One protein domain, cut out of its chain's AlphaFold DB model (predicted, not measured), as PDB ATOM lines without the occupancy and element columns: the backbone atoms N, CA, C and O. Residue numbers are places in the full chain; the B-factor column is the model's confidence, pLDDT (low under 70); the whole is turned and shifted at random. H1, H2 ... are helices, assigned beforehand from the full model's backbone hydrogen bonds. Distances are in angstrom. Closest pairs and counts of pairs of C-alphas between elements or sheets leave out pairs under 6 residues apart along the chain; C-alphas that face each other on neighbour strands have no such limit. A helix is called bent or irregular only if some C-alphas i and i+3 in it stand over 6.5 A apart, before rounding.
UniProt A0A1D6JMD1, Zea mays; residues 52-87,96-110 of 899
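What this domain is: This is residues 52 to 87 and 96 to 110 of the 899 residues of a protein of Zea mays (UniProt A0A1D6JMD1). Four helices form a small open arch with one helix set under it: H1, H2 and H3 follow one another round the arch, with a corner between H2 and H3, and H4, the longest helix, lies beneath, running back beside H3 with its last residues near H1 and H2. The assembly has few contacts between its helices, and the link of residues 56 to 63 loops out from H1 and returns to H2, making one end of the longest axis. The printed part has 51 residues with four named helices, in the order H1, H2, H3, H4, and no named strand, and its class is all helix. It is compact, with a radius of gyration of the C-alphas of 11.2 A, and its C-alphas span 33 by 23 by 22 A along the three main axes.

How they stand to each other: H4, residues 96 to 107, is the longest helix, and it is close to but not clearly touching each of the other three. H3, residues 73 to 82, runs the opposite way to H4 at a shallow tilt of 29 degrees. Their closest C-alphas, those of Phe 79 and Trp 105, are 7.7 A apart, and their centres are 12.9 A apart. H2, residues 64 to 71, runs the same way as H4 at a steep tilt of 62 degrees. The closest C-alphas of H2 and H4 are those of Leu 68 and Ala 106, 7.2 A apart. Ala 106 is also the residue of H4 that comes closest to H1, residues 52 to 55: its C-alpha is 8.0 A from that of Leu 54. H1 and H2 touch, with 5 pairs of C-alphas within 8 A. The closest C-alphas of this pair are those of Leu 54 and Thr 64, 4.9 A apart. H2 and H3 are close but not clearly touching, the closest C-alphas being those of Gln 69 and Trp 76 at 6.0 A. The lines of H2 and H3 are about perpendicular, but only just, at 70.3 degrees. H1 and H3 are apart. In H2, H3 and H4 every O i to N i+4 pair is within hydrogen-bond range, while H1, with 4 residues, is too short for such a pair and has its one O i to N i+3 pair within range.

Where its parts are: H4 begins at C-alpha 96, at (156.826, 141.693, 128.816), and ends at C-alpha 107, at (153.522, 137.443, 144.179), a length of 16.3 A from first to last C-alpha. H3, 14.3 A long, goes from Pro 73 to Arg 82, whose C-alpha is at (145.670, 130.419, 131.126). H2, 10.8 A long, goes from Thr 64 to Ile 71. H1 has 4 residues, Lys 52 to Glu 55, and begins at C-alpha 52, at (165.612, 138.721, 139.247). No helix is bent or irregular.

The domain as a whole: The two C-alphas farthest apart are those of Glu 59, in the link between H1 and H2, and Gly 84, which follows H3; they are 32.7 A apart. From the first to the last printed C-alpha, Lys 52 to Gly 110, the distance is 15.2 A. Of the links that are printed whole, the one from H2 to H3 is tight, with 1 residue, and the one from H1 to H2 is short, with 8 residues. The link from H3 to H4 runs across the cut: residues 88 to 95 are not printed, and C-alphas 87 and 96 are 19.3 A apart. The mean pLDDT of the printed part is 82.2, and the model's confidence is low, under 70, at residues 58 to 61 and 86 to 87.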
ATOM      1  N   LYS A  52     164.307 138.962 138.632       86.31
ATOM      2  CA  LYS A  52     165.612 138.721 139.247       86.31
ATOM      3  C   LYS A  52     165.496 137.987 140.588       86.31
ATOM      4  O   LYS A  52     166.202 137.012 140.790       86.31
ATOM      5  N   GLU A  53     164.604 138.416 141.481       83.75
ATOM      6  CA  GLU A  53     164.382 137.744 142.776       83.75
ATOM      7  C   GLU A  53     163.772 136.342 142.625       83.75
ATOM      8  O   GLU A  53     163.971 135.469 143.473       83.75
ATOM      9  N   LEU A  54     162.992 136.118 141.563       85.31
ATOM     10  CA  LEU A  54     162.382 134.821 141.278       85.31
ATOM     11  C   LEU A  54     163.393 133.803 140.751       85.31
ATOM     12  O   LEU A  54     163.279 132.620 141.082       85.31
ATOM     13  N   GLU A  55     164.362 134.263 139.965       84.94
ATOM     14  CA  GLU A  55     165.401 133.451 139.327       84.94
ATOM     15  C   GLU A  55     166.674 133.320 140.163       84.94
ATOM     16  O   GLU A  55     167.437 132.382 139.940       84.94
ATOM     17  N   GLU A  56     166.901 134.216 141.130       81.44
ATOM     18  CA  GLU A  56     168.076 134.186 142.000       81.44
ATOM     19  C   GLU A  56     168.178 132.832 142.718       81.44
ATOM     20  O   GLU A  56     167.379 132.486 143.594       81.44
ATOM     21  N   GLU A  57     169.161 132.034 142.294       76.44
ATOM     22  CA  GLU A  57     169.461 130.738 142.883       76.44
ATOM     23  C   GLU A  57     170.145 130.936 144.239       76.44
ATOM     24  O   GLU A  57     171.090 131.717 144.391       76.44
ATOM     25  N   ASN A  58     169.691 130.188 145.241       67.94
ATOM     26  CA  ASN A  58     170.360 130.140 146.532       67.94
ATOM     27  C   ASN A  58     171.674 129.330 146.469       67.94
ATOM     28  O   ASN A  58     172.042 128.759 145.443       67.94
ATOM     29  N   GLU A  59     172.376 129.215 147.600       60.81
ATOM     30  CA  GLU A  59     173.635 128.454 147.699       60.81
ATOM     31  C   GLU A  59     173.509 126.960 147.306       60.81
ATOM     32  O   GLU A  59     174.523 126.315 147.017       60.81
ATOM     33  N   ASP A  60     172.279 126.432 147.275       59.34
ATOM     34  CA  ASP A  60     171.916 125.057 146.915       59.34
ATOM     35  C   ASP A  60     171.374 124.948 145.463       59.34
ATOM     36  O   ASP A  60     170.937 123.872 145.045       59.34
ATOM     37  N   GLY A  61     171.406 126.036 144.679       67.06
ATOM     38  CA  GLY A  61     170.938 126.087 143.286       67.06
ATOM     39  C   GLY A  61     169.415 126.166 143.125       67.06
ATOM     40  O   GLY A  61     168.893 125.881 142.051       67.06
ATOM     41  N   VAL A  62     168.681 126.487 144.195       71.69
ATOM     42  CA  VAL A  62     167.212 126.550 144.207       71.69
ATOM     43  C   VAL A  62     166.760 128.003 144.140       71.69
ATOM     44  O   VAL A  62     167.085 128.790 145.029       71.69
ATOM     45  N   SER A  63     165.979 128.345 143.116       81.50
ATOM     46  CA  SER A  63     165.344 129.658 142.979       81.50
ATOM     47  C   SER A  63     163.952 129.700 143.621       81.50
ATOM     48  O   SER A  63     163.300 128.666 143.828       81.50
ATOM     49  N   THR A  64     163.463 130.906 143.927       81.31
ATOM     50  CA  THR A  64     162.104 131.107 144.460       81.31
ATOM     51  C   THR A  64     161.044 130.586 143.486       81.31
ATOM     52  O   THR A  64     160.058 129.975 143.905       81.31
ATOM     53  N   LEU A  65     161.252 130.770 142.179       85.69
ATOM     54  CA  LEU A  65     160.339 130.266 141.159       85.69
ATOM     55  C   LEU A  65     160.279 128.736 141.155       85.69
ATOM     56  O   LEU A  65     159.185 128.168 141.199       85.69
ATOM     57  N   PHE A  66     161.437 128.066 141.178       82.94
ATOM     58  CA  PHE A  66     161.498 126.605 141.240       82.94
ATOM     59  C   PHE A  66     160.753 126.074 142.468       82.94
ATOM     60  O   PHE A  66     159.982 125.117 142.379       82.94
ATOM     61  N   TYR A  67     160.940 126.724 143.618       79.19
ATOM     62  CA  TYR A  67     160.240 126.383 144.850       79.19
ATOM     63  C   TYR A  67     158.713 126.448 144.693       79.19
ATOM     64  O   TYR A  67     158.019 125.466 144.979       79.19
ATOM     65  N   LEU A  68     158.184 127.570 144.193       83.94
ATOM     66  CA  LEU A  68     156.742 127.763 144.018       83.94
ATOM     67  C   LEU A  68     156.140 126.756 143.030       83.94
ATOM     68  O   LEU A  68     155.076 126.203 143.297       83.94
ATOM     69  N   GLN A  69     156.836 126.459 141.931       85.31
ATOM     70  CA  GLN A  69     156.397 125.462 140.948       85.31
ATOM     71  C   GLN A  69     156.279 124.053 141.547       85.31
ATOM     72  O   GLN A  69     155.393 123.288 141.168       85.31
ATOM     73  N   LYS A  70     157.164 123.687 142.485       82.81
ATOM     74  CA  LYS A  70     157.137 122.365 143.132       82.81
ATOM     75  C   LYS A  70     156.090 122.248 144.232       82.81
ATOM     76  O   LYS A  70     155.584 121.148 144.442       82.81
ATOM     77  N   ILE A  71     155.766 123.341 144.921       78.31
ATOM     78  CA  ILE A  71     154.740 123.333 145.973       78.31
ATOM     79  C   ILE A  71     153.325 123.475 145.406       78.31
ATOM     80  O   ILE A  71     152.403 122.884 145.965       78.31
ATOM     81  N   TYR A  72     153.158 124.179 144.283       84.50
ATOM     82  CA  TYR A  72     151.857 124.416 143.647       84.50
ATOM     83  C   TYR A  72     151.800 123.860 142.207       84.50
ATOM     84  O   TYR A  72     151.593 124.625 141.262       84.50
ATOM     85  N   PRO A  73     152.009 122.544 141.995       85.94
ATOM     86  CA  PRO A  73     152.131 121.969 140.651       85.94
ATOM     87  C   PRO A  73     150.833 122.046 139.835       85.94
ATOM     88  O   PRO A  73     150.866 122.268 138.626       85.94
ATOM     89  N   ASP A  74     149.684 121.881 140.487       88.00
ATOM     90  CA  ASP A  74     148.359 122.004 139.880       88.00
ATOM     91  C   ASP A  74     148.041 123.458 139.511       88.00
ATOM     92  O   ASP A  74     147.581 123.737 138.406       88.00
ATOM     93  N   GLU A  75     148.361 124.408 140.389       89.44
ATOM     94  CA  GLU A  75     148.167 125.828 140.094       89.44
ATOM     95  C   GLU A  75     149.146 126.362 139.042       89.44
ATOM     96  O   GLU A  75     148.805 127.288 138.302       89.44
ATOM     97  N   TRP A  76     150.350 125.789 138.958       89.69
ATOM     98  CA  TRP A  76     151.299 126.068 137.883       89.69
ATOM     99  C   TRP A  76     150.770 125.564 136.541       89.69
ATOM    100  O   TRP A  76     150.825 126.287 135.549       89.69
ATOM    101  N   LYS A  77     150.182 124.362 136.506       88.94
ATOM    102  CA  LYS A  77     149.524 123.840 135.301       88.94
ATOM    103  C   LYS A  77     148.395 124.765 134.835       88.94
ATOM    104  O   LYS A  77     148.385 125.152 133.671       88.94
ATOM    105  N   ASN A  78     147.515 125.175 135.750       89.44
ATOM    106  CA  ASN A  78     146.412 126.095 135.447       89.44
ATOM    107  C   ASN A  78     146.914 127.470 134.973       89.44
ATOM    108  O   ASN A  78     146.268 128.129 134.163       89.44
ATOM    109  N   PHE A  79     148.057 127.928 135.492       90.06
ATOM    110  CA  PHE A  79     148.698 129.153 135.023       90.06
ATOM    111  C   PHE A  79     149.185 129.016 133.585       90.06
ATOM    112  O   PHE A  79     148.799 129.844 132.766       90.06
ATOM    113  N   LYS A  80     149.949 127.958 133.272       87.12
ATOM    114  CA  LYS A  80     150.432 127.685 131.908       87.12
ATOM    115  C   LYS A  80     149.286 127.613 130.900       87.12
ATOM    116  O   LYS A  80     149.374 128.228 129.846       87.12
ATOM    117  N   GLU A  81     148.202 126.928 131.261       87.56
ATOM    118  CA  GLU A  81     146.984 126.847 130.446       87.56
ATOM    119  C   GLU A  81     146.376 128.235 130.194       87.56
ATOM    120  O   GLU A  81     146.075 128.579 129.055       87.56
ATOM    121  N   ARG A  82     146.256 129.073 131.234       86.75
ATOM    122  CA  ARG A  82     145.670 130.419 131.126       86.75
ATOM    123  C   ARG A  82     146.468 131.358 130.223       86.75
ATOM    124  O   ARG A  82     145.864 132.181 129.544       86.75
ATOM    125  N   VAL A  83     147.796 131.271 130.254       84.38
ATOM    126  CA  VAL A  83     148.677 132.130 129.444       84.38
ATOM    127  C   VAL A  83     149.041 131.506 128.090       84.38
ATOM    128  O   VAL A  83     149.801 132.105 127.336       84.38
ATOM    129  N   GLY A  84     148.510 130.320 127.763       77.31
ATOM    130  CA  GLY A  84     148.743 129.652 126.478       77.31
ATOM    131  C   GLY A  84     150.151 129.063 126.296       77.31
ATOM    132  O   GLY A  84     150.598 128.902 125.164       77.31
ATOM    133  N   LEU A  85     150.862 128.745 127.384       70.88
ATOM    134  CA  LEU A  85     152.181 128.099 127.345       70.88
ATOM    135  C   LEU A  85     152.034 126.569 127.211       70.88
ATOM    136  O   LEU A  85     151.974 125.852 128.216       70.88
ATOM    137  N   GLU A  86     151.998 126.059 125.978       55.72
ATOM    138  CA  GLU A  86     152.219 124.632 125.686       55.72
ATOM    139  C   GLU A  86     153.725 124.298 125.606       55.72
ATOM    140  O   GLU A  86     154.564 125.167 125.397       55.72
ATOM    141  N   GLU A  87     154.069 123.033 125.862       51.44
ATOM    142  CA  GLU A  87     155.280 122.547 126.555       51.44
ATOM    143  C   GLU A  87     156.695 122.896 126.043       51.44
ATOM    144  O   GLU A  87     157.642 122.559 126.744       51.44
ATOM    145  N   GLU A  96     156.870 140.981 127.527       75.88
ATOM    146  CA  GLU A  96     156.826 141.693 128.816       75.88
ATOM    147  C   GLU A  96     155.515 141.431 129.586       75.88
ATOM    148  O   GLU A  96     155.526 141.346 130.813       75.88
ATOM    149  N   GLU A  97     154.409 141.174 128.879       79.31
ATOM    150  CA  GLU A  97     153.131 140.764 129.480       79.31
ATOM    151  C   GLU A  97     153.214 139.393 130.173       79.31
ATOM    152  O   GLU A  97     152.655 139.197 131.253       79.31
ATOM    153  N   LEU A  98     153.949 138.438 129.591       83.12
ATOM    154  CA  LEU A  98     154.124 137.108 130.174       83.12
ATOM    155  C   LEU A  98     154.970 137.177 131.449       83.12
ATOM    156  O   LEU A  98     154.645 136.529 132.448       83.12
ATOM    157  N   LYS A  99     156.026 138.000 131.435       84.94
ATOM    158  CA  LYS A  99     156.845 138.266 132.624       84.94
ATOM    159  C   LYS A  99     156.014 138.907 133.727       84.94
ATOM    160  O   LYS A  99     156.149 138.530 134.890       84.94
ATOM    161  N   GLU A 100     155.132 139.845 133.391       86.12
ATOM    162  CA  GLU A 100     154.222 140.461 134.358       86.12
ATOM    163  C   GLU A 100     153.246 139.441 134.967       86.12
ATOM    164  O   GLU A 100     153.130 139.356 136.194       86.12
ATOM    165  N   GLU A 101     152.606 138.607 134.145       89.25
ATOM    166  CA  GLU A 101     151.725 137.530 134.617       89.25
ATOM    167  C   GLU A 101     152.464 136.531 135.521       89.25
ATOM    168  O   GLU A 101     151.924 136.097 136.545       89.25
ATOM    169  N   LEU A 102     153.723 136.208 135.203       90.94
ATOM    170  CA  LEU A 102     154.580 135.365 136.036       90.94
ATOM    171  C   LEU A 102     154.900 136.030 137.384       90.94
ATOM    172  O   LEU A 102     154.761 135.393 138.437       90.94
ATOM    173  N   ARG A 103     155.272 137.319 137.376       92.50
ATOM    174  CA  ARG A 103     155.507 138.111 138.598       92.50
ATOM    175  C   ARG A 103     154.262 138.142 139.475       92.50
ATOM    176  O   ARG A 103     154.367 137.920 140.685       92.50
ATOM    177  N   LEU A 104     153.082 138.362 138.895       92.56
ATOM    178  CA  LEU A 104     151.803 138.354 139.612       92.56
ATOM    179  C   LEU A 104     151.484 136.969 140.175       92.56
ATOM    180  O   LEU A 104     151.140 136.849 141.354       92.56
ATOM    181  N   TRP A 105     151.651 135.911 139.376       93.06
ATOM    182  CA  TRP A 105     151.440 134.535 139.819       93.06
ATOM    183  C   TRP A 105     152.308 134.200 141.038       93.06
ATOM    184  O   TRP A 105     151.795 133.685 142.038       93.06
ATOM    185  N   ALA A 106     153.594 134.541 141.007       91.62
ATOM    186  CA  ALA A 106     154.483 134.305 142.138       91.62
ATOM    187  C   ALA A 106     154.115 135.181 143.350       91.62
ATOM    188  O   ALA A 106     154.001 134.687 144.476       91.62
ATOM    189  N   SER A 107     153.847 136.470 143.124       92.81
ATOM    190  CA  SER A 107     153.522 137.443 144.179       92.81
ATOM    191  C   SER A 107     152.250 137.073 144.941       92.81
ATOM    192  O   SER A 107     152.200 137.205 146.166       92.81
ATOM    193  N   TYR A 108     151.254 136.513 144.252       92.12
ATOM    194  CA  TYR A 108     150.010 136.010 144.841       92.12
ATOM    195  C   TYR A 108     150.170 134.780 145.742       92.12
ATOM    196  O   TYR A 108     149.235 134.448 146.472       92.12
ATOM    197  N   ARG A 109     151.333 134.123 145.720       89.25
ATOM    198  CA  ARG A 109     151.689 133.001 146.608       89.25
ATOM    199  C   ARG A 109     152.686 133.404 147.693       89.25
ATOM    200  O   ARG A 109     152.856 132.671 148.662       89.25
ATOM    201  N   GLY A 110     153.287 134.586 147.573       86.81
ATOM    202  CA  GLY A 110     154.105 135.211 148.608       86.81
ATOM    203  C   GLY A 110     153.298 136.026 149.626       86.81
ATOM    204  O   GLY A 110     152.064 136.009 149.645       86.81
TER     205      GLY A 110